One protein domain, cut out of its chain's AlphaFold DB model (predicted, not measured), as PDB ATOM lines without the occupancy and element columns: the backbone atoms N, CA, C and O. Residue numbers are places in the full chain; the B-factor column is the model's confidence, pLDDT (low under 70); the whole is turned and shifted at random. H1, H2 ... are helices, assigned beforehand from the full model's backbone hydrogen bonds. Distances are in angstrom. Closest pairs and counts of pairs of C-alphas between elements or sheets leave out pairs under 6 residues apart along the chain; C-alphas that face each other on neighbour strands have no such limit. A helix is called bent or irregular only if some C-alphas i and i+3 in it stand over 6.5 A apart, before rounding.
ATOM      1  N   ASP A 174      23.187 -15.109  11.431       94.31
ATOM      2  CA  ASP A 174      23.819 -14.310  12.482       94.31
ATOM      3  C   ASP A 174      24.836 -15.197  13.198       94.31
ATOM      4  O   ASP A 174      24.458 -16.136  13.912       94.31
ATOM      5  N   ASP A 175      26.110 -14.891  12.963       94.19
ATOM      6  CA  ASP A 175      27.263 -15.600  13.512       94.19
ATOM      7  C   ASP A 175      27.286 -15.539  15.047       94.19
ATOM      8  O   ASP A 175      27.629 -16.522  15.703       94.19
ATOM      9  N   GLU A 176      26.911 -14.398  15.638       92.94
ATOM     10  CA  GLU A 176      26.930 -14.208  17.092       92.94
ATOM     11  C   GLU A 176      25.858 -15.071  17.757       92.94
ATOM     12  O   GLU A 176      26.130 -15.727  18.764       92.94
ATOM     13  N   HIS A 177      24.659 -15.122  17.170       91.88
ATOM     14  CA  HIS A 177      23.574 -15.967  17.664       91.88
ATOM     15  C   HIS A 177      23.912 -17.456  17.515       91.88
ATOM     16  O   HIS A 177      23.725 -18.223  18.454       91.88
ATOM     17  N   TYR A 178      24.475 -17.861  16.373       94.00
ATOM     18  CA  TYR A 178      24.933 -19.237  16.177       94.00
ATOM     19  C   TYR A 178      25.948 -19.667  17.246       94.00
ATOM     20  O   TYR A 178      25.819 -20.734  17.848       94.00
ATOM     21  N   LEU A 179      26.954 -18.829  17.508       93.31
ATOM     22  CA  LEU A 179      27.968 -19.123  18.517       93.31
ATOM     23  C   LEU A 179      27.390 -19.100  19.937       93.31
ATOM     24  O   LEU A 179      27.816 -19.900  20.768       93.31
ATOM     25  N   ALA A 180      26.424 -18.224  20.226       91.06
ATOM     26  CA  ALA A 180      25.741 -18.210  21.516       91.06
ATOM     27  C   ALA A 180      25.061 -19.559  21.801       91.06
ATOM     28  O   ALA A 180      25.321 -20.150  22.849       91.06
ATOM     29  N   ASP A 181      24.298 -20.083  20.839       91.06
ATOM     30  CA  ASP A 181      23.621 -21.379  20.960       91.06
ATOM     31  C   ASP A 181      24.613 -22.544  21.042       91.06
ATOM     32  O   ASP A 181      24.402 -23.497  21.787       91.06
ATOM     33  N   LEU A 182      25.731 -22.468  20.311       90.94
ATOM     34  CA  LEU A 182      26.789 -23.479  20.357       90.94
ATOM     35  C   LEU A 182      27.414 -23.619  21.753       90.94
ATOM     36  O   LEU A 182      27.746 -24.729  22.170       90.94
ATOM     37  N   TYR A 183      27.606 -22.507  22.464       88.62
ATOM     38  CA  TYR A 183      28.206 -22.506  23.802       88.62
ATOM     39  C   TYR A 183      27.176 -22.594  24.938       88.62
ATOM     40  O   TYR A 183      27.567 -22.745  26.100       88.62
ATOM     41  N   GLU A 184      25.876 -22.559  24.638       87.56
ATOM     42  CA  GLU A 184      24.810 -22.818  25.607       87.56
ATOM     43  C   GLU A 184      24.521 -24.326  25.728       87.56
ATOM     44  O   GLU A 184      23.502 -24.861  25.296       87.56
ATOM     45  N   GLU A 185      25.451 -25.054  26.350       81.94
ATOM     46  CA  GLU A 185      25.393 -26.520  26.402       81.94
ATOM     47  C   GLU A 185      24.146 -27.077  27.121       81.94
ATOM     48  O   GLU A 185      23.678 -28.166  26.785       81.94
ATOM     49  N   GLU A 186      23.599 -26.374  28.120       84.50
ATOM     50  CA  GLU A 186      22.500 -26.894  28.948       84.50
ATOM     51  C   GLU A 186      21.176 -27.020  28.179       84.50
ATOM     52  O   GLU A 186      20.483 -28.032  28.325       84.50
ATOM     53  N   THR A 187      20.830 -26.022  27.363       83.25
ATOM     54  CA  THR A 187      19.591 -25.987  26.570       83.25
ATOM     55  C   THR A 187      19.690 -26.968  25.405       83.25
ATOM     56  O   THR A 187      18.842 -27.849  25.250       83.25
ATOM     57  N   ILE A 188      20.793 -26.928  24.654       87.50
ATOM     58  CA  ILE A 188      21.017 -27.812  23.506       87.50
ATOM     59  C   ILE A 188      21.037 -29.289  23.907       87.50
ATOM     60  O   ILE A 188      20.424 -30.121  23.232       87.50
ATOM     61  N   GLN A 189      21.679 -29.650  25.024       88.12
ATOM     62  CA  GLN A 189      21.692 -31.043  25.479       88.12
ATOM     63  C   GLN A 189      20.288 -31.562  25.815       88.12
ATOM     64  O   GLN A 189      20.024 -32.750  25.613       88.12
ATOM     65  N   GLN A 190      19.375 -30.720  26.308       88.00
ATOM     66  CA  GLN A 190      17.983 -31.118  26.550       88.00
ATOM     67  C   GLN A 190      17.278 -31.451  25.227       88.00
ATOM     68  O   GLN A 190      16.735 -32.552  25.087       88.00
ATOM     69  N   LEU A 191      17.417 -30.583  24.221       88.75
ATOM     70  CA  LEU A 191      16.828 -30.767  22.888       88.75
ATOM     71  C   LEU A 191      17.411 -31.979  22.137       88.75
ATOM     72  O   LEU A 191      16.686 -32.721  21.470       88.75
ATOM     73  N   LEU A 192      18.717 -32.238  22.265       89.12
ATOM     74  CA  LEU A 192      19.364 -33.417  21.672       89.12
ATOM     75  C   LEU A 192      18.912 -34.722  22.346       89.12
ATOM     76  O   LEU A 192      18.729 -35.744  21.680       89.12
ATOM     77  N   ASN A 193      18.692 -34.696  23.663       88.88
ATOM     78  CA  ASN A 193      18.224 -35.857  24.422       88.88
ATOM     79  C   ASN A 193      16.721 -36.125  24.264       88.88
ATOM     80  O   ASN A 193      16.265 -37.239  24.571       88.88
ATOM     81  N   TYR A 194      15.952 -35.141  23.792       87.94
ATOM     82  CA  TYR A 194      14.533 -35.294  23.512       87.94
ATOM     83  C   TYR A 194      14.284 -36.413  22.489       87.94
ATOM     84  O   TYR A 194      14.941 -36.527  21.450       87.94
ATOM     85  N   LYS A 195      13.304 -37.270  22.803       85.25
ATOM     86  CA  LYS A 195      12.899 -38.402  21.961       85.25
ATOM     87  C   LYS A 195      11.498 -38.168  21.412       85.25
ATOM     88  O   LYS A 195      10.532 -38.375  22.159       85.25
ATOM     89  N   PRO A 196      11.378 -37.804  20.128       87.25
ATOM     90  CA  PRO A 196      10.082 -37.581  19.514       87.25
ATOM     91  C   PRO A 196       9.273 -38.877  19.389       87.25
ATOM     92  O   PRO A 196       9.781 -39.998  19.511       87.25
ATOM     93  N   VAL A 197       7.972 -38.716  19.150       85.12
ATOM     94  CA  VAL A 197       6.980 -39.804  19.174       85.12
ATOM     95  C   VAL A 197       7.293 -40.937  18.188       85.12
ATOM     96  O   VAL A 197       7.140 -42.107  18.541       85.12
ATOM     97  N   TRP A 198       7.833 -40.623  17.011       85.25
ATOM     98  CA  TRP A 198       8.182 -41.613  15.983       85.25
ATOM     99  C   TRP A 198       9.386 -42.490  16.353       85.25
ATOM    100  O   TRP A 198       9.489 -43.634  15.909       85.25
ATOM    101  N   GLN A 199      10.271 -42.031  17.241       78.75
ATOM    102  CA  GLN A 199      11.348 -42.882  17.757       78.75
ATOM    103  C   GLN A 199      10.842 -43.942  18.742       78.75
ATOM    104  O   GLN A 199      11.482 -44.984  18.905       78.75
ATOM    105  N   LYS A 200       9.713 -43.689  19.418       69.94
ATOM    106  CA  LYS A 200       9.070 -44.675  20.301       69.94
ATOM    107  C   LYS A 200       8.427 -45.782  19.477       69.94
ATOM    108  O   LYS A 200       8.677 -46.946  19.762       69.94
ATOM    109  N   GLN A 201       7.733 -45.407  18.404       65.56
ATOM    110  CA  GLN A 201       7.123 -46.341  17.452       65.56
ATOM    111  C   GLN A 201       8.170 -47.289  16.849       65.56
ATOM    112  O   GLN A 201       8.004 -48.500  16.886       65.56
ATOM    113  N   LYS A 202       9.345 -46.773  16.457       64.19
ATOM    114  CA  LYS A 202      10.469 -47.611  15.988       64.19
ATOM    115  C   LYS A 202      10.956 -48.647  17.021       64.19
ATOM    116  O   LYS A 202      11.481 -49.690  16.642       64.19
ATOM    117  N   LYS A 203      10.851 -48.351  18.325       55.16
ATOM    118  CA  LYS A 203      11.371 -49.196  19.420       55.16
ATOM    119  C   LYS A 203      10.352 -50.175  19.985       55.16
ATOM    120  O   LYS A 203      10.745 -51.289  20.327       55.16
ATOM    121  N   GLU A 204       9.098 -49.759  20.131       48.53
ATOM    122  CA  GLU A 204       8.013 -50.624  20.612       48.53
ATOM    123  C   GLU A 204       7.775 -51.793  19.656       48.53
ATOM    124  O   GLU A 204       7.527 -52.906  20.117       48.53
ATOM    125  N   ASP A 205       8.000 -51.574  18.361       48.75
ATOM    126  CA  ASP A 205       7.775 -52.587  17.338       48.75
ATOM    127  C   ASP A 205       9.005 -53.444  16.999       48.75
ATOM    128  O   ASP A 205       8.865 -54.365  16.207       48.75
ATOM    129  N   GLN A 206      10.193 -53.202  17.594       45.88
ATOM    130  CA  GLN A 206      11.439 -53.951  17.308       45.88
ATOM    131  C   GLN A 206      11.549 -54.362  15.826       45.88
ATOM    132  O   GLN A 206      11.787 -55.535  15.539       45.88
ATOM    133  N   LEU A 207      11.338 -53.409  14.900       49.88
ATOM    134  CA  LEU A 207      11.279 -53.735  13.475       49.88
ATOM    135  C   LEU A 207      12.543 -54.503  13.105       49.88
ATOM    136  O   LEU A 207      13.665 -53.991  13.211       49.88
ATOM    137  N   THR A 208      12.358 -55.749  12.694       48.06
ATOM    138  CA  THR A 208      13.450 -56.499  12.092       48.06
ATOM    139  C   THR A 208      13.827 -55.805  10.782       48.06
ATOM    140  O   THR A 208      13.036 -55.063  10.196       48.06
ATOM    141  N   GLN A 209      15.054 -56.003  10.307       48.03
ATOM    142  CA  GLN A 209      15.543 -55.385   9.066       48.03
ATOM    143  C   GLN A 209      14.613 -55.663   7.859       48.03
ATOM    144  O   GLN A 209      14.604 -54.891   6.909       48.03
ATOM    145  N   GLU A 210      13.790 -56.718   7.936       46.16
ATOM    146  CA  GLU A 210      12.755 -57.106   6.968       46.16
ATOM    147  C   GLU A 210      11.479 -56.233   7.038       46.16
ATOM    148  O   GLU A 210      10.904 -55.912   6.001       46.16
ATOM    149  N   GLU A 211      11.066 -55.767   8.220       49.81
ATOM    150  CA  GLU A 211       9.889 -54.893   8.394       49.81
ATOM    151  C   GLU A 211      10.196 -53.422   8.084       49.81
ATOM    152  O   GLU A 211       9.289 -52.652   7.792       49.81
ATOM    153  N   CYS A 212      11.472 -53.021   8.112       44.06
ATOM    154  CA  CYS A 212      11.900 -51.690   7.663       44.06
ATOM    155  C   CYS A 212      11.799 -51.552   6.138       44.06
ATOM    156  O   CYS A 212      11.580 -50.463   5.632       44.06
ATOM    157  N   VAL A 213      11.969 -52.664   5.414       43.34
ATOM    158  CA  VAL A 213      11.892 -52.710   3.948       43.34
ATOM    159  C   VAL A 213      10.433 -52.799   3.487       43.34
ATOM    160  O   VAL A 213      10.086 -52.215   2.466       43.34
ATOM    161  N   ASN A 214       9.573 -53.462   4.270       50.97
ATOM    162  CA  ASN A 214       8.135 -53.581   4.021       50.97
ATOM    163  C   ASN A 214       7.342 -53.338   5.319       50.97
ATOM    164  O   ASN A 214       6.887 -54.302   5.946       50.97
ATOM    165  N   PRO A 215       7.165 -52.083   5.769       54.72
ATOM    166  CA  PRO A 215       6.356 -51.832   6.951       54.72
ATOM    167  C   PRO A 215       4.909 -52.194   6.635       54.72
ATOM    168  O   PRO A 215       4.318 -51.692   5.675       54.72
ATOM    169  N   SER A 216       4.332 -53.076   7.451       51.81
ATOM    170  CA  SER A 216       2.915 -53.403   7.342       51.81
ATOM    171  C   SER A 216       2.093 -52.109   7.439       51.81
ATOM    172  O   SER A 216       2.316 -51.319   8.365       51.81
ATOM    173  N   PRO A 217       1.118 -51.879   6.540       54.16
ATOM    174  CA  PRO A 217       0.282 -50.677   6.562       54.16
ATOM    175  C   PRO A 217      -0.484 -50.492   7.886       54.16
ATOM    176  O   PRO A 217      -0.952 -49.389   8.169       54.16
ATOM    177  N   ASP A 218      -0.578 -51.539   8.711       54.56
ATOM    178  CA  ASP A 218      -1.285 -51.562   9.996       54.56
ATOM    179  C   ASP A 218      -0.434 -51.168  11.220       54.56
ATOM    180  O   ASP A 218      -0.964 -51.107  12.336       54.56
ATOM    181  N   LEU A 219       0.862 -50.876  11.038       67.81
ATOM    182  CA  LEU A 219       1.757 -50.464  12.130       67.81
ATOM    183  C   LEU A 219       1.323 -49.121  12.744       67.81
ATOM    184  O   LEU A 219       1.341 -48.920  13.957       67.81
ATOM    185  N   ILE A 220       0.861 -48.203  11.893       78.44
ATOM    186  CA  ILE A 220       0.513 -46.835  12.267       78.44
ATOM    187  C   ILE A 220      -0.998 -46.636  12.140       78.44
ATOM    188  O   ILE A 220      -1.546 -46.538  11.042       78.44
ATOM    189  N   LYS A 221      -1.684 -46.544  13.285       84.56
ATOM    190  CA  LYS A 221      -3.146 -46.389  13.349       84.56
ATOM    191  C   LYS A 221      -3.562 -44.934  13.502       84.56
ATOM    192  O   LYS A 221      -3.040 -44.216  14.358       84.56
ATOM    193  N   PHE A 222      -4.549 -44.521  12.711       89.81
ATOM    194  CA  PHE A 222      -5.133 -43.186  12.816       89.81
ATOM    195  C   PHE A 222      -6.079 -43.063  14.014       89.81
ATOM    196  O   PHE A 222      -6.896 -43.958  14.253       89.81
ATOM    197  N   THR A 223      -5.986 -41.944  14.731       91.50
ATOM    198  CA  THR A 223      -6.935 -41.553  15.778       91.50
ATOM    199  C   THR A 223      -8.282 -41.169  15.163       91.50
ATOM    200  O   THR A 223      -8.384 -40.911  13.964       91.50
ATOM    201  N   GLU A 224      -9.342 -41.128  15.970       92.38
ATOM    202  CA  GLU A 224     -10.668 -40.711  15.495       92.38
ATOM    203  C   GLU A 224     -10.639 -39.295  14.900       92.38
ATOM    204  O   GLU A 224     -11.113 -39.092  13.784       92.38
ATOM    205  N   ALA A 225      -9.966 -38.356  15.573       91.56
ATOM    206  CA  ALA A 225      -9.802 -36.984  15.097       91.56
ATOM    207  C   ALA A 225      -9.060 -36.906  13.748       91.56
ATOM    208  O   ALA A 225      -9.481 -36.177  12.850       91.56
ATOM    209  N   GLU A 226      -7.993 -37.692  13.566       93.31
ATOM    210  CA  GLU A 226      -7.262 -37.763  12.292       93.31
ATOM    211  C   GLU A 226      -8.150 -38.319  11.169       93.31
ATOM    212  O   GLU A 226      -8.161 -37.788  10.058       93.31
ATOM    213  N   ARG A 227      -8.954 -39.353  11.453       92.88
ATOM    214  CA  ARG A 227      -9.899 -39.917  10.475       92.88
ATOM    215  C   ARG A 227     -10.979 -38.911  10.092       92.88
ATOM    216  O   ARG A 227     -11.304 -38.791   8.913       92.88
ATOM    217  N   GLU A 228     -11.516 -38.167  11.055       93.00
ATOM    218  CA  GLU A 228     -12.461 -37.081  10.784       93.00
ATOM    219  C   GLU A 228     -11.843 -35.973   9.929       93.00
ATOM    220  O   GLU A 228     -12.493 -35.458   9.019       93.00
ATOM    221  N   GLN A 229     -10.587 -35.610  10.192       92.81
ATOM    222  CA  GLN A 229      -9.866 -34.634   9.384       92.81
ATOM    223  C   GLN A 229      -9.681 -35.137   7.949       92.81
ATOM    224  O   GLN A 229      -9.962 -34.397   7.009       92.81
ATOM    225  N   MET A 230      -9.313 -36.408   7.763       92.12
ATOM    226  CA  MET A 230      -9.210 -37.024   6.437       92.12
ATOM    227  C   MET A 230     -10.547 -37.042   5.688       92.12
ATOM    228  O   MET A 230     -10.572 -36.829   4.478       92.12
ATOM    229  N   LEU A 231     -11.672 -37.233   6.386       92.31
ATOM    230  CA  LEU A 231     -13.011 -37.173   5.785       92.31
ATOM    231  C   LEU A 231     -13.387 -35.771   5.286       92.31
ATOM    232  O   LEU A 231     -14.186 -35.655   4.354       92.31
ATOM    233  N   LYS A 232     -12.832 -34.716   5.895       92.75
ATOM    234  CA  LYS A 232     -13.050 -33.315   5.495       92.75
ATOM    235  C   LYS A 232     -12.198 -32.901   4.291       92.75
ATOM    236  O   LYS A 232     -12.477 -31.862   3.695       92.75
ATOM    237  N   LEU A 233     -11.178 -33.682   3.927       92.44
ATOM    238  CA  LEU A 233     -10.321 -33.379   2.783       92.44
ATOM    239  C   LEU A 233     -11.098 -33.477   1.457       92.44
ATOM    240  O   LEU A 233     -11.994 -34.315   1.305       92.44
ATOM    241  N   PRO A 234     -10.757 -32.641   0.462       91.88
ATOM    242  CA  PRO A 234     -11.412 -32.689  -0.832       91.88
ATOM    243  C   PRO A 234     -11.047 -33.980  -1.573       91.88
ATOM    244  O   PRO A 234      -9.897 -34.411  -1.585       91.88
ATOM    245  N   ARG A 235     -12.021 -34.571  -2.269       89.69
ATOM    246  CA  ARG A 235     -11.779 -35.719  -3.152       89.69
ATOM    247  C   ARG A 235     -11.219 -35.219  -4.479       89.69
ATOM    248  O   ARG A 235     -11.964 -34.671  -5.290       89.69
ATOM    249  N   LYS A 236      -9.910 -35.369  -4.672       88.06
ATOM    250  CA  LYS A 236      -9.200 -34.981  -5.896       88.06
ATOM    251  C   LYS A 236      -8.255 -36.098  -6.318       88.06
ATOM    252  O   LYS A 236      -7.579 -36.679  -5.479       88.06
ATOM    253  N   GLU A 237      -8.176 -36.327  -7.620       86.56
ATOM    254  CA  GLU A 237      -7.162 -37.185  -8.228       86.56
ATOM    255  C   GLU A 237      -6.080 -36.307  -8.863       86.56
ATOM    256  O   GLU A 237      -6.357 -35.222  -9.391       86.56
ATOM    257  N   PHE A 238      -4.831 -36.755  -8.762       88.25
ATOM    258  CA  PHE A 238      -3.662 -36.029  -9.240       88.25
ATOM    259  C   PHE A 238      -2.997 -36.833 -10.348       88.25
ATOM    260  O   PHE A 238      -2.541 -37.946 -10.117       88.25
ATOM    261  N   LEU A 239      -2.927 -36.243 -11.538       87.00
ATOM    262  CA  LEU A 239      -2.142 -36.755 -12.654       87.00
ATOM    263  C   LEU A 239      -0.895 -35.879 -12.739       87.00
ATOM    264  O   LEU A 239      -0.974 -34.749 -13.225       87.00
ATOM    265  N   LEU A 240       0.202 -36.353 -12.149       88.44
ATOM    266  CA  LEU A 240       1.481 -35.649 -12.141       88.44
ATOM    267  C   LEU A 240       2.426 -36.305 -13.141       88.44
ATOM    268  O   LEU A 240       2.540 -37.529 -13.184       88.44
ATOM    269  N   ASP A 241       3.125 -35.478 -13.911       87.00
ATOM    270  CA  ASP A 241       4.257 -35.937 -14.706       87.00
ATOM    271  C   ASP A 241       5.428 -36.288 -13.776       87.00
ATOM    272  O   ASP A 241       5.540 -35.737 -12.679       87.00
ATOM    273  N   LYS A 242       6.356 -37.139 -14.233       85.94
ATOM    274  CA  LYS A 242       7.497 -37.612 -13.420       85.94
ATOM    275  C   LYS A 242       8.283 -36.479 -12.748       85.94
ATOM    276  O   LYS A 242       8.654 -36.593 -11.587       85.94
ATOM    277  N   ASN A 243       8.498 -35.364 -13.449       84.50
ATOM    278  CA  ASN A 243       9.210 -34.210 -12.893       84.50
ATOM    279  C   ASN A 243       8.410 -33.524 -11.773       84.50
ATOM    280  O   ASN A 243       8.967 -33.213 -10.728       84.50
ATOM    281  N   MET A 244       7.099 -33.342 -11.964       87.94
ATOM    282  CA  MET A 244       6.212 -32.758 -10.949       87.94
ATOM    283  C   MET A 244       6.067 -33.671  -9.729       87.94
ATOM    284  O   MET A 244       5.923 -33.195  -8.606       87.94
ATOM    285  N   GLU A 245       6.096 -34.986  -9.946       90.12
ATOM    286  CA  GLU A 245       6.098 -35.983  -8.880       90.12
ATOM    287  C   GLU A 245       7.385 -35.886  -8.045       90.12
ATOM    288  O   GLU A 245       7.311 -35.819  -6.819       90.12
ATOM    289  N   ILE A 246       8.553 -35.781  -8.692       89.00
ATOM    290  CA  ILE A 246       9.837 -35.550  -8.009       89.00
ATOM    291  C   ILE A 246       9.797 -34.241  -7.211       89.00
ATOM    292  O   ILE A 246      10.138 -34.244  -6.031       89.00
ATOM    293  N   GLU A 247       9.339 -33.137  -7.808       88.88
ATOM    294  CA  GLU A 247       9.184 -31.852  -7.111       88.88
ATOM    295  C   GLU A 247       8.271 -31.968  -5.883       88.88
ATOM    296  O   GLU A 247       8.590 -31.429  -4.822       88.88
ATOM    297  N   ALA A 248       7.159 -32.702  -5.998       93.19
ATOM    298  CA  ALA A 248       6.260 -32.942  -4.878       93.19
ATOM    299  C   ALA A 248       6.974 -33.696  -3.748       93.19
ATOM    300  O   ALA A 248       6.887 -33.269  -2.598       93.19
ATOM    301  N   TYR A 249       7.719 -34.761  -4.058       94.31
ATOM    302  CA  TYR A 249       8.488 -35.510  -3.061       94.31
ATOM    303  C   TYR A 249       9.600 -34.687  -2.401       94.31
ATOM    304  O   TYR A 249       9.788 -34.805  -1.192       94.31
ATOM    305  N   MET A 250      10.294 -33.826  -3.150       92.75
ATOM    306  CA  MET A 250      11.311 -32.937  -2.575       92.75
ATOM    307  C   MET A 250      10.679 -31.906  -1.634       92.75
ATOM    308  O   MET A 250      11.099 -31.796  -0.489       92.75
ATOM    309  N   GLY A 251       9.584 -31.257  -2.042       94.25
ATOM    310  CA  GLY A 251       8.857 -30.349  -1.148       94.25
ATOM    311  C   GLY A 251       8.234 -31.055   0.066       94.25
ATOM    312  O   GLY A 251       8.104 -30.464   1.134       94.25
ATOM    313  N   LEU A 252       7.879 -32.342  -0.058       96.56
ATOM    314  CA  LEU A 252       7.424 -33.151   1.074       96.56
ATOM    315  C   LEU A 252       8.550 -33.359   2.096       96.56
ATOM    316  O   LEU A 252       8.283 -33.293   3.294       96.56
ATOM    317  N   LEU A 253       9.790 -33.585   1.649       96.12
ATOM    318  CA  LEU A 253      10.947 -33.685   2.545       96.12
ATOM    319  C   LEU A 253      11.153 -32.391   3.333       96.12
ATOM    320  O   LEU A 253      11.309 -32.463   4.550       96.12
ATOM    321  N   ASP A 254      11.067 -31.236   2.670       95.06
ATOM    322  CA  ASP A 254      11.225 -29.924   3.310       95.06
ATOM    323  C   ASP A 254      10.186 -29.707   4.423       95.06
ATOM    324  O   ASP A 254      10.520 -29.325   5.547       95.06
ATOM    325  N   VAL A 255       8.914 -30.022   4.145       96.19
ATOM    326  CA  VAL A 255       7.823 -29.888   5.127       96.19
ATOM    327  C   VAL A 255       8.009 -30.843   6.307       96.19
ATOM    328  O   VAL A 255       7.796 -30.453   7.457       96.19
ATOM    329  N   ILE A 256       8.413 -32.091   6.053       96.94
ATOM    330  CA  ILE A 256       8.630 -33.078   7.119       96.94
ATOM    331  C   ILE A 256       9.867 -32.731   7.954       96.94
ATOM    332  O   ILE A 256       9.835 -32.929   9.170       96.94
ATOM    333  N   PHE A 257      10.914 -32.167   7.350       96.00
ATOM    334  CA  PHE A 257      12.060 -31.633   8.083       96.00
ATOM    335  C   PHE A 257      11.635 -30.501   9.021       96.00
ATOM    336  O   PHE A 257      11.921 -30.573  10.213       96.00
ATOM    337  N   ALA A 258      10.882 -29.515   8.524       93.62
ATOM    338  CA  ALA A 258      10.380 -28.413   9.346       93.62
ATOM    339  C   ALA A 258       9.492 -28.909  10.504       93.62
ATOM    340  O   ALA A 258       9.644 -28.468  11.643       93.62
ATOM    341  N   TYR A 259       8.606 -29.872  10.236       93.88
ATOM    342  CA  TYR A 259       7.782 -30.519  11.259       93.88
ATOM    343  C   TYR A 259       8.627 -31.230  12.326       93.88
ATOM    344  O   TYR A 259       8.408 -31.039  13.525       93.88
ATOM    345  N   ALA A 260       9.606 -32.037  11.903       93.69
ATOM    346  CA  ALA A 260      10.468 -32.779  12.813       93.69
ATOM    347  C   ALA A 260      11.337 -31.841  13.662       93.69
ATOM    348  O   ALA A 260      11.462 -32.054  14.869       93.69
ATOM    349  N   PHE A 261      11.871 -30.780  13.049       92.62
ATOM    350  CA  PHE A 261      12.655 -29.754  13.727       92.62
ATOM    351  C   PHE A 261      11.819 -29.066  14.806       92.62
ATOM    352  O   PHE A 261      12.213 -29.035  15.968       92.62
ATOM    353  N   ASN A 262      10.618 -28.609  14.439       89.81
ATOM    354  CA  ASN A 262       9.703 -27.935  15.354       89.81
ATOM    355  C   ASN A 262       9.366 -28.813  16.570       89.81
ATOM    356  O   ASN A 262       9.368 -28.338  17.698       89.81
ATOM    357  N   HIS A 263       9.142 -30.115  16.385       87.69
ATOM    358  CA  HIS A 263       8.908 -31.036  17.506       87.69
ATOM    359  C   HIS A 263      10.103 -31.208  18.444       87.69
ATOM    360  O   HIS A 263       9.897 -31.531  19.613       87.69
ATOM    361  N   ARG A 264      11.334 -31.038  17.950       86.81
ATOM    362  CA  ARG A 264      12.531 -31.056  18.795       86.81
ATOM    363  C   ARG A 264      12.740 -29.738  19.521       86.81
ATOM    364  O   ARG A 264      13.157 -29.776  20.669       86.81
ATOM    365  N   SER A 265      12.481 -28.609  18.864       82.56
ATOM    366  CA  SER A 265      12.790 -27.273  19.385       82.56
ATOM    367  C   SER A 265      11.725 -26.709  20.336       82.56
ATOM    368  O   SER A 265      12.024 -25.844  21.151       82.56
ATOM    369  N   THR A 266      10.479 -27.195  20.287       66.88
ATOM    370  CA  THR A 266       9.321 -26.574  20.972       66.88
ATOM    371  C   THR A 266       9.223 -26.773  22.497       66.88
ATOM    372  O   THR A 266       8.130 -26.768  23.062       66.88
ATOM    373  N   GLU A 267      10.346 -26.775  23.221       54.56
ATOM    374  CA  GLU A 267      10.360 -26.439  24.661       54.56
ATOM    375  C   GLU A 267      10.082 -24.937  24.931       54.56
ATOM    376  O   GLU A 267      10.127 -24.482  26.072       54.56
ATOM    377  N   GLY A 268       9.734 -24.168  23.890       48.44
ATOM    378  CA  GLY A 268       9.329 -22.761  23.959       48.44
ATOM    379  C   GLY A 268      10.084 -21.840  23.001       48.44
ATOM    380  O   GLY A 268       9.722 -20.667  22.914       48.44
ATOM    381  N   ASP A 269      11.082 -22.353  22.270       55.41
ATOM    382  CA  ASP A 269      11.943 -21.550  21.402       55.41
ATOM    383  C   ASP A 269      12.012 -22.099  19.965       55.41
ATOM    384  O   ASP A 269      12.421 -23.230  19.713       55.41
ATOM    385  N   ASN A 270      11.602 -21.274  19.000       64.31
ATOM    386  CA  ASN A 270      11.666 -21.589  17.570       64.31
ATOM    387  C   ASN A 270      12.931 -21.018  16.904       64.31
ATOM    388  O   ASN A 270      13.017 -21.018  15.678       64.31
ATOM    389  N   SER A 271      13.870 -20.475  17.685       72.44
ATOM    390  CA  SER A 271      15.018 -19.719  17.177       72.44
ATOM    391  C   SER A 271      16.373 -20.407  17.328       72.44
ATOM    392  O   SER A 271      17.355 -19.840  16.863       72.44
ATOM    393  N   VAL A 272      16.412 -21.632  17.865       85.44
ATOM    394  CA  VAL A 272      17.648 -22.396  18.102       85.44
ATOM    395  C   VAL A 272      18.394 -22.706  16.797       85.44
ATOM    396  O   VAL A 272      17.854 -23.346  15.891       85.44
ATOM    397  N   ARG A 273      19.669 -22.317  16.723       89.19
ATOM    398  CA  ARG A 273      20.586 -22.462  15.582       89.19
ATOM    399  C   ARG A 273      21.757 -23.365  15.956       89.19
ATOM    400  O   ARG A 273      22.845 -22.901  16.271       89.19
ATOM    401  N   HIS A 274      21.556 -24.679  15.878       91.94
ATOM    402  CA  HIS A 274      22.593 -25.644  16.252       91.94
ATOM    403  C   HIS A 274      22.769 -26.759  15.214       91.94
ATOM    404  O   HIS A 274      21.820 -27.477  14.883       91.94
ATOM    405  N   TRP A 275      24.006 -26.958  14.739       94.06
ATOM    406  CA  TRP A 275      24.327 -27.944  13.697       94.06
ATOM    407  C   TRP A 275      23.915 -29.371  14.082       94.06
ATOM    408  O   TRP A 275      23.240 -30.062  13.321       94.06
ATOM    409  N   GLU A 276      24.265 -29.825  15.288       93.38
ATOM    410  CA  GLU A 276      23.954 -31.202  15.705       93.38
ATOM    411  C   GLU A 276      22.448 -31.439  15.873       93.38
ATOM    412  O   GLU A 276      21.969 -32.563  15.695       93.38
ATOM    413  N   LEU A 277      21.686 -30.381  16.178       92.50
ATOM    414  CA  LEU A 277      20.231 -30.459  16.273       92.50
ATOM    415  C   LEU A 277      19.617 -30.634  14.880       92.50
ATOM    416  O   LEU A 277      18.731 -31.474  14.698       92.50
ATOM    417  N   ALA A 278      20.132 -29.909  13.881       93.75
ATOM    418  CA  ALA A 278      19.741 -30.082  12.486       93.75
ATOM    419  C   ALA A 278      20.050 -31.506  11.990       93.75
ATOM    420  O   ALA A 278      19.172 -32.161  11.429       93.75
ATOM    421  N   ILE A 279      21.240 -32.046  12.280       94.75
ATOM    422  CA  ILE A 279      21.597 -33.429  11.915       94.75
ATOM    423  C   ILE A 279      20.706 -34.458  12.621       94.75
ATOM    424  O   ILE A 279      20.197 -35.376  11.976       94.75
ATOM    425  N   SER A 280      20.424 -34.276  13.912       93.56
ATOM    426  CA  SER A 280      19.487 -35.142  14.646       93.56
ATOM    427  C   SER A 280      18.073 -35.102  14.052       93.56
ATOM    428  O   SER A 280      17.353 -36.101  14.065       93.56
ATOM    429  N   THR A 281      17.674 -33.954  13.502       94.19
ATOM    430  CA  THR A 281      16.404 -33.796  12.787       94.19
ATOM    431  C   THR A 281      16.414 -34.541  11.453       94.19
ATOM    432  O   THR A 281      15.428 -35.191  11.111       94.19
ATOM    433  N   VAL A 282      17.525 -34.536  10.712       94.88
ATOM    434  CA  VAL A 282      17.660 -35.340   9.483       94.88
ATOM    435  C   VAL A 282      17.462 -36.832   9.777       94.88
ATOM    436  O   VAL A 282      16.759 -37.519   9.032       94.88
ATOM    437  N   ASP A 283      17.999 -37.338  10.888       93.50
ATOM    438  CA  ASP A 283      17.795 -38.733  11.308       93.50
ATOM    439  C   ASP A 283      16.334 -39.046  11.686       93.50
ATOM    440  O   ASP A 283      15.839 -40.165  11.478       93.50
ATOM    441  N   ASP A 284      15.609 -38.056  12.203       93.62
ATOM    442  CA  ASP A 284      14.172 -38.171  12.434       93.62
ATOM    443  C   ASP A 284      13.377 -38.217  11.139       93.62
ATOM    444  O   ASP A 284      12.495 -39.065  11.020       93.62
ATOM    445  N   VAL A 285      13.709 -37.373  10.159       95.62
ATOM    446  CA  VAL A 285      13.093 -37.422   8.826       95.62
ATOM    447  C   VAL A 285      13.296 -38.808   8.221       95.62
ATOM    448  O   VAL A 285      12.318 -39.446   7.832       95.62
ATOM    449  N   LYS A 286      14.525 -39.341   8.241       94.19
ATOM    450  CA  LYS A 286      14.803 -40.719   7.794       94.19
ATOM    451  C   LYS A 286      13.898 -41.725   8.508       94.19
ATOM    452  O   LYS A 286      13.275 -42.570   7.870       94.19
ATOM    453  N   THR A 287      13.761 -41.607   9.828       92.88
ATOM    454  CA  THR A 287      12.893 -42.490  10.621       92.88
ATOM    455  C   THR A 287      11.412 -42.366  10.244       92.88
ATOM    456  O   THR A 287      10.743 -43.387  10.104       92.88
ATOM    457  N   ILE A 288      10.895 -41.151  10.049       93.44
ATOM    458  CA  ILE A 288       9.505 -40.898   9.636       93.44
ATOM    459  C   ILE A 288       9.219 -41.539   8.273       93.44
ATOM    460  O   ILE A 288       8.180 -42.177   8.109       93.44
ATOM    461  N   PHE A 289      10.144 -41.416   7.317       93.75
ATOM    462  CA  PHE A 289       9.998 -42.019   5.991       93.75
ATOM    463  C   PHE A 289      10.072 -43.552   6.035       93.75
ATOM    464  O   PHE A 289       9.257 -44.210   5.386       93.75
ATOM    465  N   HIS A 290      10.956 -44.129   6.859       90.69
ATOM    466  CA  HIS A 290      11.018 -45.582   7.092       90.69
ATOM    467  C   HIS A 290       9.723 -46.144   7.696       90.69
ATOM    468  O   HIS A 290       9.265 -47.206   7.285       90.69
ATOM    469  N   LEU A 291       9.072 -45.411   8.609       89.25
ATOM    470  CA  LEU A 291       7.755 -45.788   9.156       89.25
ATOM    471  C   LEU A 291       6.628 -45.741   8.108       89.25
ATOM    472  O   LEU A 291       5.555 -46.308   8.320       89.25
ATOM    473  N   GLY A 292       6.868 -45.098   6.965       89.75
ATOM    474  CA  GLY A 292       6.019 -45.187   5.790       89.75
ATOM    475  C   GLY A 292       4.964 -44.096   5.650       89.75
ATOM    476  O   GLY A 292       4.834 -43.165   6.447       89.75
ATOM    477  N   ARG A 293       4.157 -44.251   4.597       92.56
ATOM    478  CA  ARG A 293       3.164 -43.273   4.135       92.56
ATOM    479  C   ARG A 293       2.204 -42.813   5.229       92.56
ATOM    480  O   ARG A 293       1.892 -41.629   5.308       92.56
ATOM    481  N   ASN A 294       1.740 -43.729   6.080       91.19
ATOM    482  CA  ASN A 294       0.769 -43.407   7.128       91.19
ATOM    483  C   ASN A 294       1.369 -42.497   8.210       91.19
ATOM    484  O   ASN A 294       0.674 -41.612   8.708       91.19
ATOM    485  N   GLN A 295       2.654 -42.666   8.540       92.38
ATOM    486  CA  GLN A 295       3.335 -41.794   9.498       92.38
ATOM    487  C   GLN A 295       3.574 -40.399   8.915       92.38
ATOM    488  O   GLN A 295       3.347 -39.401   9.599       92.38
ATOM    489  N   ILE A 296       3.957 -40.321   7.639       95.50
ATOM    490  CA  ILE A 296       4.079 -39.048   6.917       95.50
ATOM    491  C   ILE A 296       2.719 -38.336   6.871       95.50
ATOM    492  O   ILE A 296       2.629 -37.143   7.151       95.50
ATOM    493  N   LEU A 297       1.635 -39.064   6.580       95.44
ATOM    494  CA  LEU A 297       0.295 -38.484   6.535       95.44
ATOM    495  C   LEU A 297      -0.151 -37.953   7.905       95.44
ATOM    496  O   LEU A 297      -0.725 -36.872   7.962       95.44
ATOM    497  N   LYS A 298       0.145 -38.656   9.007       93.75
ATOM    498  CA  LYS A 298      -0.096 -38.136  10.367       93.75
ATOM    499  C   LYS A 298       0.621 -36.810  10.611       93.75
ATOM    500  O   LYS A 298      -0.017 -35.869  11.070       93.75
ATOM    501  N   ALA A 299       1.904 -36.730  10.254       95.12
ATOM    502  CA  ALA A 299       2.676 -35.495  10.377       95.12
ATOM    503  C   ALA A 299       2.027 -34.353   9.577       95.12
ATOM    504  O   ALA A 299       1.807 -33.269  10.108       95.12
ATOM    505  N   LEU A 300       1.618 -34.608   8.329       97.06
ATOM    506  CA  LEU A 300       0.933 -33.607   7.505       97.06
ATOM    507  C   LEU A 300      -0.428 -33.178   8.075       97.06
ATOM    508  O   LEU A 300      -0.785 -32.005   7.974       97.06
ATOM    509  N   LEU A 301      -1.196 -34.090   8.680       95.62
ATOM    510  CA  LEU A 301      -2.464 -33.751   9.336       95.62
ATOM    511  C   LEU A 301      -2.243 -32.854  10.560       95.62
ATOM    512  O   LEU A 301      -3.010 -31.910  10.767       95.62
ATOM    513  N   GLU A 302      -1.186 -33.103  11.333       94.00
ATOM    514  CA  GLU A 302      -0.803 -32.252  12.459       94.00
ATOM    515  C   GLU A 302      -0.332 -30.870  11.991       94.00
ATOM    516  O   GLU A 302      -0.847 -29.865  12.484       94.00
ATOM    517  N   VAL A 303       0.534 -30.800  10.972       94.81
ATOM    518  CA  VAL A 303       0.928 -29.534  10.323       94.81
ATOM    519  C   VAL A 303      -0.303 -28.771   9.834       94.81
ATOM    520  O   VAL A 303      -0.447 -27.581  10.104       94.81
ATOM    521  N   HIS A 304      -1.238 -29.461   9.177       95.44
ATOM    522  CA  HIS A 304      -2.474 -28.850   8.702       95.44
ATOM    523  C   HIS A 304      -3.292 -28.250   9.852       95.44
ATOM    524  O   HIS A 304      -3.854 -27.160   9.709       95.44
ATOM    525  N   ARG A 305      -3.381 -28.940  10.996       93.12
ATOM    526  CA  ARG A 305      -4.070 -28.425  12.186       93.12
ATOM    527  C   ARG A 305      -3.361 -27.184  12.735       93.12
ATOM    528  O   ARG A 305      -4.029 -26.177  12.935       93.12
ATOM    529  N   LEU A 306      -2.038 -27.240  12.905       91.25
ATOM    530  CA  LEU A 306      -1.232 -26.126  13.417       91.25
ATOM    531  C   LEU A 306      -1.401 -24.862  12.568       91.25
ATOM    532  O   LEU A 306      -1.664 -23.791  13.101       91.25
ATOM    533  N   LEU A 307      -1.339 -24.993  11.242       92.31
ATOM    534  CA  LEU A 307      -1.514 -23.862  10.328       92.31
ATOM    535  C   LEU A 307      -2.956 -23.340  10.283       92.31
ATOM    536  O   LEU A 307      -3.167 -22.192   9.921       92.31
ATOM    537  N   SER A 308      -3.955 -24.153  10.641       92.12
ATOM    538  CA  SER A 308      -5.357 -23.705  10.679       92.12
ATOM    539  C   SER A 308      -5.660 -22.800  11.876       92.12
ATOM    540  O   SER A 308      -6.642 -22.063  11.845       92.12
ATOM    541  N   GLU A 309      -4.859 -22.891  12.939       88.12
ATOM    542  CA  GLU A 309      -5.022 -22.106  14.169       88.12
ATOM    543  C   GLU A 309      -4.322 -20.737  14.086       88.12
ATOM    544  O   GLU A 309      -4.583 -19.869  14.920       88.12
ATOM    545  N   ASP A 310      -3.474 -20.532  13.075       81.69
ATOM    546  CA  ASP A 310      -2.625 -19.353  12.894       81.69
ATOM    547  C   ASP A 310      -3.087 -18.536  11.665       81.69
ATOM    548  O   ASP A 310      -3.057 -19.005  10.524       81.69
ATOM    549  N   ASP A 311      -3.549 -17.306  11.900       79.38
ATOM    550  CA  ASP A 311      -3.943 -16.326  10.878       79.38
ATOM    551  C   ASP A 311      -2.739 -15.405  10.621       79.38
ATOM    552  O   ASP A 311      -2.315 -14.739  11.569       79.38
ATOM    553  N   PRO A 312      -2.117 -15.370   9.422       85.56
ATOM    554  CA  PRO A 312      -2.626 -15.726   8.084       85.56
ATOM    555  C   PRO A 312      -2.122 -17.068   7.512       85.56
ATOM    556  O   PRO A 312      -2.245 -17.350   6.315       85.56
ATOM    557  N   ARG A 313      -1.503 -17.922   8.335       89.19
ATOM    558  CA  ARG A 313      -0.785 -19.119   7.862       89.19
ATOM    559  C   ARG A 313      -1.688 -20.229   7.333       89.19
ATOM    560  O   ARG A 313      -1.206 -21.074   6.575       89.19
ATOM    561  N   TYR A 314      -2.987 -20.199   7.625       90.50
ATOM    562  CA  TYR A 314      -3.957 -21.159   7.085       90.50
ATOM    563  C   TYR A 314      -3.952 -21.226   5.548       90.50
ATOM    564  O   TYR A 314      -4.247 -22.278   4.977       90.50
ATOM    565  N   ILE A 315      -3.564 -20.145   4.860       90.44
ATOM    566  CA  ILE A 315      -3.467 -20.098   3.393       90.44
ATOM    567  C   ILE A 315      -2.457 -21.137   2.870       90.44
ATOM    568  O   ILE A 315      -2.644 -21.710   1.792       90.44
ATOM    569  N   LEU A 316      -1.416 -21.462   3.646       92.12
ATOM    570  CA  LEU A 316      -0.438 -22.492   3.287       92.12
ATOM    571  C   LEU A 316      -1.064 -23.893   3.213       92.12
ATOM    572  O   LEU A 316      -0.595 -24.726   2.430       92.12
ATOM    573  N   ASN A 317      -2.164 -24.145   3.932       94.38
ATOM    574  CA  ASN A 317      -2.921 -25.386   3.770       94.38
ATOM    575  C   ASN A 317      -3.534 -25.476   2.371       94.38
ATOM    576  O   ASN A 317      -3.379 -26.493   1.696       94.38
ATOM    577  N   GLU A 318      -4.153 -24.399   1.888       90.94
ATOM    578  CA  GLU A 318      -4.787 -24.370   0.563       90.94
ATOM    579  C   GLU A 318      -3.780 -24.410  -0.599       90.94
ATOM    580  O   GLU A 318      -4.086 -24.927  -1.689       90.94
ATOM    581  N   LEU A 319      -2.587 -23.847  -0.378       91.94
ATOM    582  CA  LEU A 319      -1.502 -23.801  -1.356       91.94
ATOM    583  C   LEU A 319      -0.703 -25.107  -1.429       91.94
ATOM    584  O   LEU A 319      -0.333 -25.518  -2.533       91.94
ATOM    585  N   TYR A 320      -0.444 -25.746  -0.284       94.56
ATOM    586  CA  TYR A 320       0.465 -26.889  -0.173       94.56
ATOM    587  C   TYR A 320      -0.170 -28.070   0.568       94.56
ATOM    588  O   TYR A 320      -0.393 -29.125  -0.031       94.56
ATOM    589  N   ILE A 321      -0.461 -27.916   1.864       96.50
ATOM    590  CA  ILE A 321      -0.623 -29.064   2.775       96.50
ATOM    591  C   ILE A 321      -1.865 -29.904   2.466       96.50
ATOM    592  O   ILE A 321      -1.793 -31.132   2.475       96.50
ATOM    593  N   THR A 322      -3.003 -29.286   2.139       96.06
ATOM    594  CA  THR A 322      -4.230 -30.021   1.800       96.06
ATOM    595  C   THR A 322      -4.022 -30.910   0.575       96.06
ATOM    596  O   THR A 322      -4.428 -32.072   0.588       96.06
ATOM    597  N   ASP A 323      -3.379 -30.393  -0.475       96.00
ATOM    598  CA  ASP A 323      -3.133 -31.170  -1.691       96.00
ATOM    599  C   ASP A 323      -2.073 -32.267  -1.436       96.00
ATOM    600  O   ASP A 323      -2.260 -33.380  -1.924       96.00
ATOM    601  N   TYR A 324      -1.065 -32.028  -0.582       96.94
ATOM    602  CA  TYR A 324      -0.145 -33.075  -0.104       96.94
ATOM    603  C   TYR A 324      -0.872 -34.214   0.622       96.94
ATOM    604  O   TYR A 324      -0.658 -35.379   0.290       96.94
ATOM    605  N   CYS A 325      -1.767 -33.905   1.569       96.50
ATOM    606  CA  CYS A 325      -2.542 -34.915   2.294       96.50
ATOM    607  C   CYS A 325      -3.400 -35.775   1.358       96.50
ATOM    608  O   CYS A 325      -3.546 -36.976   1.584       96.50
ATOM    609  N   VAL A 326      -4.005 -35.179   0.326       95.44
ATOM    610  CA  VAL A 326      -4.850 -35.916  -0.627       95.44
ATOM    611  C   VAL A 326      -3.996 -36.736  -1.592       95.44
ATOM    612  O   VAL A 326      -4.277 -37.914  -1.793       95.44
ATOM    613  N   TRP A 327      -2.940 -36.150  -2.159       95.50
ATOM    614  CA  TRP A 327      -2.050 -36.837  -3.095       95.50
ATOM    615  C   TRP A 327      -1.339 -38.029  -2.452       95.50
ATOM    616  O   TRP A 327      -1.301 -39.111  -3.043       95.50
ATOM    617  N   LEU A 328      -0.833 -37.854  -1.226       94.62
ATOM    618  CA  LEU A 328      -0.069 -38.878  -0.522       94.62
ATOM    619  C   LEU A 328      -0.903 -40.138  -0.262       94.62
ATOM    620  O   LEU A 328      -0.361 -41.231  -0.339       94.62
ATOM    621  N   GLN A 329      -2.216 -40.016  -0.028       92.19
ATOM    622  CA  GLN A 329      -3.108 -41.168   0.187       92.19
ATOM    623  C   GLN A 329      -3.139 -42.147  -0.998       92.19
ATOM    624  O   GLN A 329      -3.359 -43.338  -0.789       92.19
ATOM    625  N   GLY A 330      -2.910 -41.655  -2.219       89.75
ATOM    626  CA  GLY A 330      -2.865 -42.469  -3.433       89.75
ATOM    627  C   GLY A 330      -1.477 -43.003  -3.791       89.75
ATOM    628  O   GLY A 330      -1.362 -43.727  -4.772       89.75
ATOM    629  N   GLN A 331      -0.424 -42.651  -3.043       90.31
ATOM    630  CA  GLN A 331       0.938 -43.051  -3.405       90.31
ATOM    631  C   GLN A 331       1.266 -44.480  -2.947       90.31
ATOM    632  O   GLN A 331       0.949 -44.824  -1.801       90.31
ATOM    633  N   PRO A 332       1.926 -45.295  -3.795       89.75
ATOM    634  CA  PRO A 332       2.432 -46.611  -3.415       89.75
ATOM    635  C   PRO A 332       3.410 -46.528  -2.238       89.75
ATOM    636  O   PRO A 332       4.234 -45.611  -2.154       89.75
ATOM    637  N   GLN A 333       3.332 -47.494  -1.324       88.62
ATOM    638  CA  GLN A 333       4.207 -47.552  -0.150       88.62
ATOM    639  C   GLN A 333       5.658 -47.846  -0.562       88.62
ATOM    640  O   GLN A 333       6.598 -47.328   0.038       88.62
ATOM    641  N   GLU A 334       5.841 -48.609  -1.633       88.56
ATOM    642  CA  GLU A 334       7.116 -49.026  -2.210       88.56
ATOM    643  C   GLU A 334       7.932 -47.813  -2.671       88.56
ATOM    644  O   GLU A 334       9.139 -47.744  -2.439       88.56
ATOM    645  N   LYS A 335       7.273 -46.805  -3.264       89.19
ATOM    646  CA  LYS A 335       7.928 -45.551  -3.673       89.19
ATOM    647  C   LYS A 335       8.479 -44.785  -2.469       89.19
ATOM    648  O   LYS A 335       9.610 -44.307  -2.522       89.19
ATOM    649  N   ILE A 336       7.711 -44.714  -1.375       91.62
ATOM    650  CA  ILE A 336       8.152 -44.087  -0.117       91.62
ATOM    651  C   ILE A 336       9.358 -44.826   0.462       91.62
ATOM    652  O   ILE A 336      10.313 -44.183   0.892       91.62
ATOM    653  N   GLN A 337       9.354 -46.159   0.416       89.12
ATOM    654  CA  GLN A 337      10.476 -46.967   0.898       89.12
ATOM    655  C   GLN A 337      11.736 -46.793   0.045       89.12
ATOM    656  O   GLN A 337      12.825 -46.600   0.586       89.12
ATOM    657  N   LYS A 338      11.611 -46.762  -1.289       90.25
ATOM    658  CA  LYS A 338      12.743 -46.460  -2.188       90.25
ATOM    659  C   LYS A 338      13.347 -45.078  -1.898       90.25
ATOM    660  O   LYS A 338      14.574 -44.936  -1.908       90.25
ATOM    661  N   LEU A 339      12.513 -44.079  -1.598       91.38
ATOM    662  CA  LEU A 339      12.976 -42.762  -1.161       91.38
ATOM    663  C   LEU A 339      13.678 -42.834   0.205       91.38
ATOM    664  O   LEU A 339      14.787 -42.322   0.327       91.38
ATOM    665  N   ALA A 340      13.103 -43.522   1.197       91.94
ATOM    666  CA  ALA A 340      13.705 -43.694   2.524       91.94
ATOM    667  C   ALA A 340      15.115 -44.311   2.446       91.94
ATOM    668  O   ALA A 340      16.072 -43.766   2.995       91.94
ATOM    669  N   LEU A 341      15.271 -45.384   1.664       90.81
ATOM    670  CA  LEU A 341      16.565 -46.022   1.401       90.81
ATOM    671  C   LEU A 341      17.551 -45.103   0.661       90.81
ATOM    672  O   LEU A 341      18.766 -45.234   0.821       90.81
ATOM    673  N   SER A 342      17.057 -44.184  -0.169       91.88
ATOM    674  CA  SER A 342      17.903 -43.198  -0.848       91.88
ATOM    675  C   SER A 342      18.375 -42.106   0.111       91.88
ATOM    676  O   SER A 342      19.534 -41.702   0.039       91.88
ATOM    677  N   LEU A 343      17.530 -41.690   1.061       92.25
ATOM    678  CA  LEU A 343      17.897 -40.737   2.113       92.25
ATOM    679  C   LEU A 343      19.000 -41.282   3.027       92.25
ATOM    680  O   LEU A 343      19.872 -40.524   3.447       92.25
ATOM    681  N   ASP A 344      19.020 -42.587   3.309       91.19
ATOM    682  CA  ASP A 344      20.065 -43.209   4.139       91.19
ATOM    683  C   ASP A 344      21.475 -43.046   3.553       91.19
ATOM    684  O   ASP A 344      22.458 -42.991   4.294       91.19
ATOM    685  N   LYS A 345      21.577 -42.922   2.225       90.75
ATOM    686  CA  LYS A 345      22.848 -42.699   1.522       90.75
ATOM    687  C   LYS A 345      23.368 -41.267   1.687       90.75
ATOM    688  O   LYS A 345      24.553 -41.031   1.453       90.75
ATOM    689  N   VAL A 346      22.514 -40.319   2.080       89.31
ATOM    690  CA  VAL A 346      22.873 -38.905   2.223       89.31
ATOM    691  C   VAL A 346      23.654 -38.693   3.520       89.31
ATOM    692  O   VAL A 346      23.172 -38.996   4.619       89.31
ATOM    693  N   LYS A 347      24.862 -38.144   3.374       89.56
ATOM    694  CA  LYS A 347      25.737 -37.691   4.460       89.56
ATOM    695  C   LYS A 347      25.939 -36.190   4.299       89.56
ATOM    696  O   LYS A 347      26.345 -35.766   3.225       89.56
ATOM    697  N   LEU A 348      25.644 -35.435   5.352       92.31
ATOM    698  CA  LEU A 348      25.800 -33.984   5.385       92.31
ATOM    699  C   LEU A 348      26.979 -33.609   6.277       92.31
ATOM    700  O   LEU A 348      27.228 -34.243   7.306       92.31
ATOM    701  N   SER A 349      27.679 -32.568   5.867       94.06
ATOM    702  CA  SER A 349      28.847 -31.988   6.507       94.06
ATOM    703  C   SER A 349      28.672 -30.471   6.613       94.06
ATOM    704  O   SER A 349      27.843 -29.885   5.917       94.06
ATOM    705  N   LYS A 350      29.414 -29.824   7.518       93.25
ATOM    706  CA  LYS A 350      29.280 -28.372   7.755       93.25
ATOM    707  C   LYS A 350      29.685 -27.551   6.529       93.25
ATOM    708  O   LYS A 350      29.262 -26.413   6.375       93.25
ATOM    709  N   GLU A 351      30.491 -28.140   5.659       91.94
ATOM    710  CA  GLU A 351      30.927 -27.581   4.389       91.94
ATOM    711  C   GLU A 351      29.797 -27.509   3.350       91.94
ATOM    712  O   GLU A 351      29.921 -26.759   2.389       91.94
ATOM    713  N   ASP A 352      28.698 -28.250   3.534       90.00
ATOM    714  CA  ASP A 352      27.598 -28.312   2.563       90.00
ATOM    715  C   ASP A 352      26.612 -27.134   2.667       90.00
ATOM    716  O   ASP A 352      25.739 -27.000   1.809       90.00
ATOM    717  N   VAL A 353      26.701 -26.303   3.714       88.81
ATOM    718  CA  VAL A 353      25.731 -25.219   3.973       88.81
ATOM    719  C   VAL A 353      26.207 -23.823   3.568       88.81
ATOM    720  O   VAL A 353      25.437 -22.887   3.722       88.81
ATOM    721  N   ASP A 354      27.422 -23.663   3.028       87.94
ATOM    722  CA  ASP A 354      27.976 -22.368   2.573       87.94
ATOM    723  C   ASP A 354      27.926 -21.235   3.636       87.94
ATOM    724  O   ASP A 354      27.858 -20.054   3.301       87.94
ATOM    725  N   LEU A 355      27.970 -21.589   4.930       89.56
ATOM    726  CA  LEU A 355      27.932 -20.658   6.078       89.56
ATOM    727  C   LEU A 355      29.265 -20.577   6.842       89.56
ATOM    728  O   LEU A 355      29.307 -20.062   7.956       89.56
ATOM    729  N   ASP A 356      30.338 -21.164   6.301       91.81
ATOM    730  CA  ASP A 356      31.684 -21.167   6.897       91.81
ATOM    731  C   ASP A 356      31.720 -21.602   8.385       91.81
ATOM    732  O   ASP A 356      32.588 -21.200   9.163       91.81
ATOM    733  N   LEU A 357      30.793 -22.483   8.795       94.06
ATOM    734  CA  LEU A 357      30.583 -22.854  10.204       94.06
ATOM    735  C   LEU A 357      31.854 -23.381  10.881       94.06
ATOM    736  O   LEU A 357      32.132 -23.054  12.031       94.06
ATOM    737  N   ASN A 358      32.653 -24.178  10.168       94.44
ATOM    738  CA  ASN A 358      33.920 -24.688  10.695       94.44
ATOM    739  C   ASN A 358      34.892 -23.561  11.066       94.44
ATOM    740  O   ASN A 358      35.632 -23.670  12.041       94.44
ATOM    741  N   GLU A 359      34.913 -22.496  10.272       94.12
ATOM    742  CA  GLU A 359      35.829 -21.373  10.424       94.12
ATOM    743  C   GLU A 359      35.372 -20.477  11.576       94.12
ATOM    744  O   GLU A 359      36.196 -20.079  12.401       94.12
ATOM    745  N   LEU A 360      34.057 -20.256  11.689       94.38
ATOM    746  CA  LEU A 360      33.428 -19.573  12.822       94.38
ATOM    747  C   LEU A 360      33.728 -20.278  14.150       94.38
ATOM    748  O   LEU A 360      34.195 -19.650  15.103       94.38
TER     749      LEU A 360
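What this domain is: This is residues 174 to 360 of the 510 residues of the protein "Protein SHQ1 homolog" of Stichopus japonicus (UniProt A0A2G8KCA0). A helical body is built round the longest helix, H6, which passes between the two arms of a V made by H7 and H8; these meet at a corner by residues 291 and 292. H9 folds back along H8 as a helical hairpin, H10 lies side by side with the end of H7, H2 and H3 pack on H7, and residues 241 to 247, mostly from the start of H6, stick out. H1, H11 and H12 gather beyond the first residues of H7, so that the two ends of the printed part lie near each other. The printed part has 187 residues with twelve named helices, H1 to H12 in order along the chain, and no named strand; the class is all helix, with packing part aligned and part crossed. The whole is compact, with a radius of gyration of the C-alphas of 17.7 A and spans of 49, 44 and 35 A.

How they stand to each other: H6, residues 242 to 265, touches H7, residues 275 to 290, at a steep tilt of 56 degrees, opposite ways; H6 touches H7 with residues 253 to 264 alone and H7 touches H6 with residues 278 to 285 alone, the closest C-alphas being those of Phe 261 and Thr 281, 5.6 A apart. With residues 256 to 259 alone, H6 touches residues 296 to 303 of H8, residues 293 to 308, the closest C-alphas being those of Tyr 259 and Val 303, 7.0 A apart; the tilt of 68 degrees is steep, only just short of about perpendicular. H7 and H8 touch only at the corner, where the C-alphas of Ile 288 and Gln 295 are closest at 6.2 A. H7 is the hub, touching five helices. With residues 286 to 290 alone it touches H10, residues 333 to 344, at a shallow tilt of 27 degrees, opposite ways, the closest C-alphas being those of Phe 289 and Ala 340 at 5.3 A. With residues 276 to 280 alone it touches H2, residues 185 to 193, at a shallow tilt of 8 degrees, the same way, closest at Leu 192 and Leu 277, whose C-alphas are 6.2 A apart. With residues 284 to 288 alone it touches H3, residues 197 to 204, closest at the C-alphas of Trp 198 and Ile 288, 6.5 A. H8 and H9, residues 315 to 329, form a hairpin at a shallow tilt of 18 degrees, with the C-alphas of His 304 and Asn 317 closest at 6.0 A. H5, residues 224 to 232, only just touches residues 298 to 301 of H8, with 3 pairs of C-alphas within 8 A, the closest those of Glu 226 and Leu 301 at 6.9 A. H4, residues 209 to 213, is close to but not clearly touching H7, with the C-alphas of Cys 212 and His 290 closest at 6.2 A. H1, residues 175 to 183, is close to but not clearly touching H12, residues 357 to 360, with the C-alphas of Asp 175 and Leu 360 closest at 7.4 A. H11, residues 350 to 353, touches H12 only at the corner, with the C-alphas of Lys 350 and Leu 357 closest at 6.2 A. In H1, H3, H5, H6, H7, H8 and H10 every O i to N i+4 pair is within hydrogen-bond range, against 4 of 5 in H2, 8 of 11 in H9 and 0 of 1 in H4, which has 1 of 2 O i to N i+3 pairs within range; H11 and H12 are too short for an O i to N i+4 pair.

Where its parts are: H6 measures 34.8 A from C-alpha 242 at (7.497, -37.612, -13.420) to C-alpha 265 at (12.790, -27.273, 19.385). H7 is 23.1 A long, H8 22.3 A, H9 21.3 A and H10 17.0 A. H9 is irregular, with C-alphas 319 and 322 7.5 A apart. H1 begins at C-alpha 175, (27.263, -15.600, 13.512), and H12 ends at C-alpha 360, (33.428, -19.573, 12.822).

The domain as a whole: The two C-alphas farthest apart are those of Arg 235 and Glu 359, at 51.5 A, while the first and last printed C-alphas are 11.0 A apart. The printed part has no cut and no long link. The mean pLDDT of the printed part is 86.1; it is under 70 at residues 200 to 219 and 266 to 270.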